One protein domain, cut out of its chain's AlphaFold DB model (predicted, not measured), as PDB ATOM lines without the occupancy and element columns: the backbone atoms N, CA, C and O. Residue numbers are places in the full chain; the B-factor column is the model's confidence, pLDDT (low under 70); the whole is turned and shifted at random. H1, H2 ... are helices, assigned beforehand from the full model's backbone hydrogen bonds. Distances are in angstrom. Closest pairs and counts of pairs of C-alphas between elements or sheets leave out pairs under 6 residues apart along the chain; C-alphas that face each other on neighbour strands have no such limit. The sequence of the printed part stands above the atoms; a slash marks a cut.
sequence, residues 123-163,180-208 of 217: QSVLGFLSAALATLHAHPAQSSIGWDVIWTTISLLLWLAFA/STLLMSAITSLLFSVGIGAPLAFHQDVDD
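This is residues 123 to 163 and 180 to 208 of the 217 residues of an uncharacterized protein of Antrodiella citrinella (UniProt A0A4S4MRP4). A long helix, H2, meets H1 at a steep corner near its start, like an L, and the helical hairpin of H3 and H4 packs on the later part of H2. H2, H3 and H4 make a loose up-and-down bundle, each running against the one before it in the chain, while residues 124 to 130 stick out at the free end of H1. The 70 printed residues hold four named helices, in the order H1, H2, H3, H4, and no named strand; the class is all helix. The whole is loose, with a radius of gyration of the C-alphas of 14.8 A, and elongated, spanning 46 by 27 by 19 A.

H1, residues 125 to 138, and H2, residues 140 to 162, touch only at the corner by their link, closest at the C-alphas of Leu 136 and Ser 143, 5.0 A apart, at a steep tilt of 59 degrees. H2 is the hub. With residues 153 to 161 alone it touches H3, residues 180 to 192, opposite ways at a shallow tilt of 8 degrees; the closest C-alphas are those of Leu 157 and Ala 186, 6.4 A apart. H4, residues 194 to 208, touches H2 with residues 194 to 198 alone, the same way at a shallow tilt of 23 degrees, closest at the C-alphas of Thr 153 and Val 194, 5.9 A. H3 and H4 form a hairpin, with the C-alphas of Ser 189 and Gly 197 closest at 4.5 A. H1 is apart from H3 and H4. Every O i to N i+4 pair is within hydrogen-bond range in H1 and H3, 18 of 19 in H2 and 6 of 11 in H4.

H1 begins at C-alpha 125 (51.986, -51.824, 140.990) and is 19.5 A long from first to last C-alpha. H2 measures 32.1 A, H3 17.3 A and H4 22.2 A, ending at C-alpha 208 (91.270, -50.783, 150.839).

The C-alphas farthest apart, of Ala 138 and Asp 208, are 46.3 A apart. Residues 164 to 179 are not printed; C-alphas 163 and 180 are 15.6 A apart across the cut. Residues 163, 195 and 198 to 208 have pLDDT under 70.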
ATOM      1  N   GLN A 123      46.840 -49.364 136.509       91.19
ATOM      2  CA  GLN A 123      47.813 -48.418 137.082       91.19
ATOM      3  C   GLN A 123      48.308 -48.796 138.494       91.19
ATOM      4  O   GLN A 123      49.100 -48.072 139.097       91.19
ATOM      5  N   SER A 124      47.869 -49.932 139.045       93.88
ATOM      6  CA  SER A 124      48.433 -50.483 140.281       93.88
ATOM      7  C   SER A 124      49.825 -51.082 140.041       93.88
ATOM      8  O   SER A 124      50.151 -51.497 138.932       93.88
ATOM      9  N   VAL A 125      50.647 -51.202 141.090       92.19
ATOM     10  CA  VAL A 125      51.986 -51.824 140.990       92.19
ATOM     11  C   VAL A 125      51.906 -53.258 140.448       92.19
ATOM     12  O   VAL A 125      52.726 -53.658 139.625       92.19
ATOM     13  N   LEU A 126      50.899 -54.022 140.880       93.94
ATOM     14  CA  LEU A 126      50.659 -55.381 140.392       93.94
ATOM     15  C   LEU A 126      50.202 -55.390 138.927       93.94
ATOM     16  O   LEU A 126      50.642 -56.250 138.170       93.94
ATOM     17  N   GLY A 127      49.371 -54.425 138.521       92.88
ATOM     18  CA  GLY A 127      48.960 -54.247 137.127       92.88
ATOM     19  C   GLY A 127      50.146 -53.920 136.223       92.88
ATOM     20  O   GLY A 127      50.359 -54.604 135.226       92.88
ATOM     21  N   PHE A 128      50.999 -52.978 136.636       93.06
ATOM     22  CA  PHE A 128      52.242 -52.661 135.937       93.06
ATOM     23  C   PHE A 128      53.164 -53.880 135.818       93.06
ATOM     24  O   PHE A 128      53.691 -54.145 134.742       93.06
ATOM     25  N   LEU A 129      53.345 -54.650 136.898       93.00
ATOM     26  CA  LEU A 129      54.179 -55.855 136.871       93.00
ATOM     27  C   LEU A 129      53.602 -56.927 135.938       93.00
ATOM     28  O   LEU A 129      54.347 -57.536 135.173       93.00
ATOM     29  N   SER A 130      52.285 -57.134 135.977       94.69
ATOM     30  CA  SER A 130      51.581 -58.050 135.079       94.69
ATOM     31  C   SER A 130      51.759 -57.636 133.618       94.69
ATOM     32  O   SER A 130      52.178 -58.445 132.794       94.69
ATOM     33  N   ALA A 131      51.545 -56.355 133.305       93.38
ATOM     34  CA  ALA A 131      51.739 -55.815 131.964       93.38
ATOM     35  C   ALA A 131      53.206 -55.899 131.512       93.38
ATOM     36  O   ALA A 131      53.482 -56.255 130.367       93.38
ATOM     37  N   ALA A 132      54.165 -55.646 132.406       91.69
ATOM     38  CA  ALA A 132      55.589 -55.790 132.119       91.69
ATOM     39  C   ALA A 132      55.966 -57.250 131.819       91.69
ATOM     40  O   ALA A 132      56.695 -57.500 130.861       91.69
ATOM     41  N   LEU A 133      55.441 -58.214 132.582       93.81
ATOM     42  CA  LEU A 133      55.631 -59.650 132.338       93.81
ATOM     43  C   LEU A 133      54.948 -60.115 131.048       93.81
ATOM     44  O   LEU A 133      55.518 -60.918 130.308       93.81
ATOM     45  N   ALA A 134      53.756 -59.600 130.750       94.44
ATOM     46  CA  ALA A 134      53.072 -59.862 129.491       94.44
ATOM     47  C   ALA A 134      53.892 -59.324 128.311       94.44
ATOM     48  O   ALA A 134      54.131 -60.045 127.348       94.44
ATOM     49  N   THR A 135      54.414 -58.099 128.425       91.56
ATOM     50  CA  THR A 135      55.282 -57.486 127.411       91.56
ATOM     51  C   THR A 135      56.591 -58.271 127.262       91.56
ATOM     52  O   THR A 135      57.017 -58.545 126.144       91.56
ATOM     53  N   LEU A 136      57.204 -58.712 128.368       90.12
ATOM     54  CA  LEU A 136      58.413 -59.544 128.364       90.12
ATOM     55  C   LEU A 136      58.226 -60.833 127.548       90.12
ATOM     56  O   LEU A 136      59.165 -61.273 126.890       90.12
ATOM     57  N   HIS A 137      57.025 -61.415 127.557       93.12
ATOM     58  CA  HIS A 137      56.694 -62.622 126.797       93.12
ATOM     59  C   HIS A 137      55.981 -62.354 125.462       93.12
ATOM     60  O   HIS A 137      55.762 -63.296 124.703       93.12
ATOM     61  N   ALA A 138      55.650 -61.100 125.139       92.19
ATOM     62  CA  ALA A 138      54.888 -60.750 123.938       92.19
ATOM     63  C   ALA A 138      55.648 -61.065 122.645       92.19
ATOM     64  O   ALA A 138      55.045 -61.376 121.619       92.19
ATOM     65  N   HIS A 139      56.979 -60.999 122.687       85.25
ATOM     66  CA  HIS A 139      57.820 -61.313 121.546       85.25
ATOM     67  C   HIS A 139      59.000 -62.189 121.991       85.25
ATOM     68  O   HIS A 139      59.713 -61.793 122.921       85.25
ATOM     69  N   PRO A 140      59.291 -63.324 121.312       81.69
ATOM     70  CA  PRO A 140      60.406 -64.215 121.677       81.69
ATOM     71  C   PRO A 140      61.720 -63.457 121.801       81.69
ATOM     72  O   PRO A 140      62.578 -63.739 122.634       81.69
ATOM     73  N   ALA A 141      61.829 -62.433 120.961       74.31
ATOM     74  CA  ALA A 141      63.027 -61.669 120.832       74.31
ATOM     75  C   ALA A 141      63.256 -60.709 122.025       74.31
ATOM     76  O   ALA A 141      64.369 -60.510 122.512       74.31
ATOM     77  N   GLN A 142      62.174 -60.114 122.523       81.94
ATOM     78  CA  GLN A 142      62.208 -59.297 123.732       81.94
ATOM     79  C   GLN A 142      62.442 -60.170 124.967       81.94
ATOM     80  O   GLN A 142      63.203 -59.788 125.853       81.94
ATOM     81  N   SER A 143      61.828 -61.355 124.985       85.75
ATOM     82  CA  SER A 143      61.960 -62.313 126.075       85.75
ATOM     83  C   SER A 143      63.411 -62.733 126.286       85.75
ATOM     84  O   SER A 143      63.900 -62.652 127.407       85.75
ATOM     85  N   SER A 144      64.136 -63.074 125.214       79.94
ATOM     86  CA  SER A 144      65.544 -63.484 125.307       79.94
ATOM     87  C   SER A 144      66.425 -62.414 125.964       79.94
ATOM     88  O   SER A 144      67.142 -62.704 126.913       79.94
ATOM     89  N   ILE A 145      66.333 -61.161 125.504       79.31
ATOM     90  CA  ILE A 145      67.135 -60.054 126.049       79.31
ATOM     91  C   ILE A 145      66.705 -59.720 127.483       79.31
ATOM     92  O   ILE A 145      67.541 -59.463 128.347       79.31
ATOM     93  N   GLY A 146      65.398 -59.703 127.754       82.69
ATOM     94  CA  GLY A 146      64.885 -59.388 129.083       82.69
ATOM     95  C   GLY A 146      65.282 -60.437 130.126       82.69
ATOM     96  O   GLY A 146      65.694 -60.073 131.227       82.69
ATOM     97  N   TRP A 147      65.240 -61.724 129.770       83.75
ATOM     98  CA  TRP A 147      65.692 -62.803 130.646       83.75
ATOM     99  C   TRP A 147      67.197 -62.764 130.897       83.75
ATOM    100  O   TRP A 147      67.599 -62.984 132.037       83.75
ATOM    101  N   ASP A 148      68.021 -62.404 129.912       80.25
ATOM    102  CA  ASP A 148      69.458 -62.210 130.133       80.25
ATOM    103  C   ASP A 148      69.732 -61.131 131.186       80.25
ATOM    104  O   ASP A 148      70.552 -61.320 132.086       80.25
ATOM    105  N   VAL A 149      69.015 -60.003 131.133       77.00
ATOM    106  CA  VAL A 149      69.139 -58.933 132.139       77.00
ATOM    107  C   VAL A 149      68.708 -59.422 133.528       77.00
ATOM    108  O   VAL A 149      69.370 -59.120 134.526       77.00
ATOM    109  N   ILE A 150      67.630 -60.205 133.614       80.88
ATOM    110  CA  ILE A 150      67.162 -60.789 134.881       80.88
ATOM    111  C   ILE A 150      68.203 -61.768 135.436       80.88
ATOM    112  O   ILE A 150      68.620 -61.634 136.587       80.88
ATOM    113  N   TRP A 151      68.680 -62.714 134.624       80.62
ATOM    114  CA  TRP A 151      69.631 -63.740 135.051       80.62
ATOM    115  C   TRP A 151      70.997 -63.173 135.413       80.62
ATOM    116  O   TRP A 151      71.590 -63.602 136.403       80.62
ATOM    117  N   THR A 152      71.488 -62.182 134.672       75.62
ATOM    118  CA  THR A 152      72.729 -61.475 135.026       75.62
ATOM    119  C   THR A 152      72.588 -60.721 136.346       75.62
ATOM    120  O   THR A 152      73.508 -60.749 137.164       75.62
ATOM    121  N   THR A 153      71.423 -60.122 136.613       73.62
ATOM    122  CA  THR A 153      71.139 -59.465 137.897       73.62
ATOM    123  C   THR A 153      71.086 -60.473 139.042       73.62
ATOM    124  O   THR A 153      71.754 -60.272 140.054       73.62
ATOM    125  N   ILE A 154      70.368 -61.587 138.875       78.69
ATOM    126  CA  ILE A 154      70.311 -62.671 139.868       78.69
ATOM    127  C   ILE A 154      71.714 -63.221 140.137       78.69
ATOM    128  O   ILE A 154      72.109 -63.343 141.292       78.69
ATOM    129  N   SER A 155      72.492 -63.492 139.089       78.56
ATOM    130  CA  SER A 155      73.858 -64.013 139.209       78.56
ATOM    131  C   SER A 155      74.769 -63.047 139.964       78.56
ATOM    132  O   SER A 155      75.533 -63.482 140.824       78.56
ATOM    133  N   LEU A 156      74.656 -61.737 139.708       74.75
ATOM    134  CA  LEU A 156      75.384 -60.726 140.471       74.75
ATOM    135  C   LEU A 156      74.964 -60.729 141.946       74.75
ATOM    136  O   LEU A 156      75.826 -60.681 142.817       74.75
ATOM    137  N   LEU A 157      73.664 -60.786 142.242       76.44
ATOM    138  CA  LEU A 157      73.164 -60.796 143.621       76.44
ATOM    139  C   LEU A 157      73.599 -62.055 144.379       76.44
ATOM    140  O   LEU A 157      74.019 -61.956 145.529       76.44
ATOM    141  N   LEU A 158      73.550 -63.221 143.731       79.75
ATOM    142  CA  LEU A 158      74.056 -64.475 144.285       79.75
ATOM    143  C   LEU A 158      75.563 -64.392 144.524       79.75
ATOM    144  O   LEU A 158      76.029 -64.754 145.599       79.75
ATOM    145  N   TRP A 159      76.324 -63.858 143.568       77.31
ATOM    146  CA  TRP A 159      77.752 -63.636 143.755       77.31
ATOM    147  C   TRP A 159      78.018 -62.694 144.936       77.31
ATOM    148  O   TRP A 159      78.807 -63.033 145.805       77.31
ATOM    149  N   LEU A 160      77.301 -61.575 145.060       72.38
ATOM    150  CA  LEU A 160      77.427 -60.662 146.204       72.38
ATOM    151  C   LEU A 160      77.058 -61.325 147.543       72.38
ATOM    152  O   LEU A 160      77.637 -60.986 148.574       72.38
ATOM    153  N   ALA A 161      76.103 -62.257 147.543       78.12
ATOM    154  CA  ALA A 161      75.667 -62.967 148.743       78.12
ATOM    155  C   ALA A 161      76.627 -64.094 149.164       78.12
ATOM    156  O   ALA A 161      76.806 -64.325 150.361       78.12
ATOM    157  N   PHE A 162      77.233 -64.789 148.195       79.62
ATOM    158  CA  PHE A 162      78.006 -66.017 148.416       79.62
ATOM    159  C   PHE A 162      79.504 -65.895 148.128       79.62
ATOM    160  O   PHE A 162      80.236 -66.847 148.401       79.62
ATOM    161  N   ALA A 163      79.983 -64.770 147.588       69.25
ATOM    162  CA  ALA A 163      81.397 -64.580 147.290       69.25
ATOM    163  C   ALA A 163      82.233 -64.853 148.551       69.25
ATOM    164  O   ALA A 163      82.017 -64.212 149.590       69.25
ATOM    165  N   SER A 180      75.820 -52.997 154.640       76.50
ATOM    166  CA  SER A 180      75.379 -51.777 153.955       76.50
ATOM    167  C   SER A 180      75.907 -51.652 152.524       76.50
ATOM    168  O   SER A 180      75.192 -51.180 151.650       76.50
ATOM    169  N   THR A 181      77.127 -52.106 152.257       72.12
ATOM    170  CA  THR A 181      77.777 -51.998 150.947       72.12
ATOM    171  C   THR A 181      77.228 -53.016 149.953       72.12
ATOM    172  O   THR A 181      76.983 -52.688 148.791       72.12
ATOM    173  N   LEU A 182      76.958 -54.236 150.426       74.19
ATOM    174  CA  LEU A 182      76.263 -55.259 149.643       74.19
ATOM    175  C   LEU A 182      74.843 -54.800 149.305       74.19
ATOM    176  O   LEU A 182      74.426 -54.888 148.153       74.19
ATOM    177  N   LEU A 183      74.140 -54.235 150.290       80.31
ATOM    178  CA  LEU A 183      72.804 -53.682 150.096       80.31
ATOM    179  C   LEU A 183      72.813 -52.525 149.089       80.31
ATOM    180  O   LEU A 183      72.004 -52.522 148.168       80.31
ATOM    181  N   MET A 184      73.751 -51.581 149.210       78.81
ATOM    182  CA  MET A 184      73.894 -50.485 148.250       78.81
ATOM    183  C   MET A 184      74.227 -51.002 146.853       78.81
ATOM    184  O   MET A 184      73.630 -50.537 145.891       78.81
ATOM    185  N   SER A 185      75.101 -51.998 146.709       74.00
ATOM    186  CA  SER A 185      75.438 -52.570 145.395       74.00
ATOM    187  C   SER A 185      74.253 -53.312 144.771       74.00
ATOM    188  O   SER A 185      74.011 -53.185 143.570       74.00
ATOM    189  N   ALA A 186      73.461 -54.020 145.581       76.88
ATOM    190  CA  ALA A 186      72.235 -54.689 145.154       76.88
ATOM    191  C   ALA A 186      71.160 -53.686 144.711       76.88
ATOM    192  O   ALA A 186      70.637 -53.794 143.603       76.88
ATOM    193  N   ILE A 187      70.889 -52.665 145.533       81.69
ATOM    194  CA  ILE A 187      69.958 -51.574 145.210       81.69
ATOM    195  C   ILE A 187      70.417 -50.854 143.942       81.69
ATOM    196  O   ILE A 187      69.618 -50.626 143.038       81.69
ATOM    197  N   THR A 188      71.710 -50.547 143.836       77.75
ATOM    198  CA  THR A 188      72.260 -49.862 142.661       77.75
ATOM    199  C   THR A 188      72.142 -50.737 141.407       77.75
ATOM    200  O   THR A 188      71.820 -50.251 140.329       77.75
ATOM    201  N   SER A 189      72.329 -52.051 141.527       73.56
ATOM    202  CA  SER A 189      72.173 -52.975 140.395       73.56
ATOM    203  C   SER A 189      70.721 -53.081 139.929       73.56
ATOM    204  O   SER A 189      70.467 -53.055 138.726       73.56
ATOM    205  N   LEU A 190      69.776 -53.120 140.873       76.12
ATOM    206  CA  LEU A 190      68.339 -53.134 140.593       76.12
ATOM    207  C   LEU A 190      67.875 -51.822 139.943       76.12
ATOM    208  O   LEU A 190      67.200 -51.840 138.916       76.12
ATOM    209  N   LEU A 191      68.272 -50.679 140.505       74.56
ATOM    210  CA  LEU A 191      67.818 -49.365 140.044       74.56
ATOM    211  C   LEU A 191      68.535 -48.899 138.767       74.56
ATOM    212  O   LEU A 191      67.894 -48.367 137.860       74.56
ATOM    213  N   PHE A 192      69.847 -49.122 138.655       71.19
ATOM    214  CA  PHE A 192      70.686 -48.498 137.622       71.19
ATOM    215  C   PHE A 192      71.185 -49.485 136.561       71.19
ATOM    216  O   PHE A 192      71.327 -49.076 135.412       71.19
ATOM    217  N   SER A 193      71.391 -50.761 136.924       75.75
ATOM    218  CA  SER A 193      71.886 -51.906 136.125       75.75
ATOM    219  C   SER A 193      73.086 -52.567 136.809       75.75
ATOM    220  O   SER A 193      73.910 -51.897 137.441       75.75
ATOM    221  N   VAL A 194      73.255 -53.871 136.573       71.62
ATOM    222  CA  VAL A 194      74.471 -54.652 136.869       71.62
ATOM    223  C   VAL A 194      75.742 -53.940 136.396       71.62
ATOM    224  O   VAL A 194      76.743 -53.939 137.105       71.62
ATOM    225  N   GLY A 195      75.693 -53.266 135.240       68.00
ATOM    226  CA  GLY A 195      76.847 -52.563 134.666       68.00
ATOM    227  C   GLY A 195      77.376 -51.389 135.501       68.00
ATOM    228  O   GLY A 195      78.522 -50.993 135.320       68.00
ATOM    229  N   ILE A 196      76.576 -50.849 136.426       71.44
ATOM    230  CA  ILE A 196      76.969 -49.749 137.326       71.44
ATOM    231  C   ILE A 196      77.224 -50.278 138.739       71.44
ATOM    232  O   ILE A 196      78.195 -49.878 139.381       71.44
ATOM    233  N   GLY A 197      76.390 -51.210 139.211       70.25
ATOM    234  CA  GLY A 197      76.541 -51.801 140.540       70.25
ATOM    235  C   GLY A 197      77.791 -52.673 140.679       70.25
ATOM    236  O   GLY A 197      78.481 -52.589 141.692       70.25
ATOM    237  N   ALA A 198      78.136 -53.456 139.650       68.56
ATOM    238  CA  ALA A 198      79.294 -54.344 139.705       68.56
ATOM    239  C   ALA A 198      80.628 -53.576 139.842       68.56
ATOM    240  O   ALA A 198      81.377 -53.880 140.771       68.56
ATOM    241  N   PRO A 199      80.942 -52.547 139.025       69.44
ATOM    242  CA  PRO A 199      82.166 -51.768 139.210       69.44
ATOM    243  C   PRO A 199      82.296 -51.131 140.595       69.44
ATOM    244  O   PRO A 199      83.401 -51.091 141.123       69.44
ATOM    245  N   LEU A 200      81.198 -50.659 141.197       68.38
ATOM    246  CA  LEU A 200      81.223 -50.092 142.551       68.38
ATOM    247  C   LEU A 200      81.611 -51.144 143.596       68.38
ATOM    248  O   LEU A 200      82.476 -50.870 144.427       68.38
ATOM    249  N   ALA A 201      81.043 -52.349 143.493       67.62
ATOM    250  CA  ALA A 201      81.391 -53.468 144.364       67.62
ATOM    251  C   ALA A 201      82.867 -53.882 144.209       67.62
ATOM    252  O   ALA A 201      83.556 -54.104 145.200       67.62
ATOM    253  N   PHE A 202      83.387 -53.922 142.976       66.69
ATOM    254  CA  PHE A 202      84.773 -54.328 142.709       66.69
ATOM    255  C   PHE A 202      85.823 -53.237 142.988       66.69
ATOM    256  O   PHE A 202      86.982 -53.559 143.247       66.69
ATOM    257  N   HIS A 203      85.472 -51.947 142.913       61.84
ATOM    258  CA  HIS A 203      86.441 -50.856 143.093       61.84
ATOM    259  C   HIS A 203      86.790 -50.617 144.572       61.84
ATOM    260  O   HIS A 203      87.906 -50.185 144.868       61.84
ATOM    261  N   GLN A 204      85.884 -50.936 145.500       56.38
ATOM    262  CA  GLN A 204      86.146 -50.823 146.940       56.38
ATOM    263  C   GLN A 204      87.236 -51.793 147.417       56.38
ATOM    264  O   GLN A 204      88.091 -51.402 148.208       56.38
ATOM    265  N   ASP A 205      87.300 -53.002 146.852       51.44
ATOM    266  CA  ASP A 205      88.372 -53.959 147.160       51.44
ATOM    267  C   ASP A 205      89.770 -53.440 146.780       51.44
ATOM    268  O   ASP A 205      90.776 -53.814 147.392       51.44
ATOM    269  N   VAL A 206      89.853 -52.569 145.768       51.06
ATOM    270  CA  VAL A 206      91.129 -52.011 145.306       51.06
ATOM    271  C   VAL A 206      91.625 -50.922 146.256       51.06
ATOM    272  O   VAL A 206      92.797 -50.966 146.638       51.06
ATOM    273  N   ASP A 207      90.752 -49.996 146.663       53.59
ATOM    274  CA  ASP A 207      91.122 -48.833 147.483       53.59
ATOM    275  C   ASP A 207      91.537 -49.241 148.921       53.59
ATOM    276  O   ASP A 207      92.522 -48.713 149.456       53.59
ATOM    277  N   ASP A 208      90.907 -50.267 149.507       52.47
ATOM    278  CA  ASP A 208      91.270 -50.783 150.839       52.47
ATOM    279  C   ASP A 208      92.671 -51.417 150.865       52.47
ATOM    280  O   ASP A 208      93.479 -51.154 151.758       52.47
TER     281      ASP A 208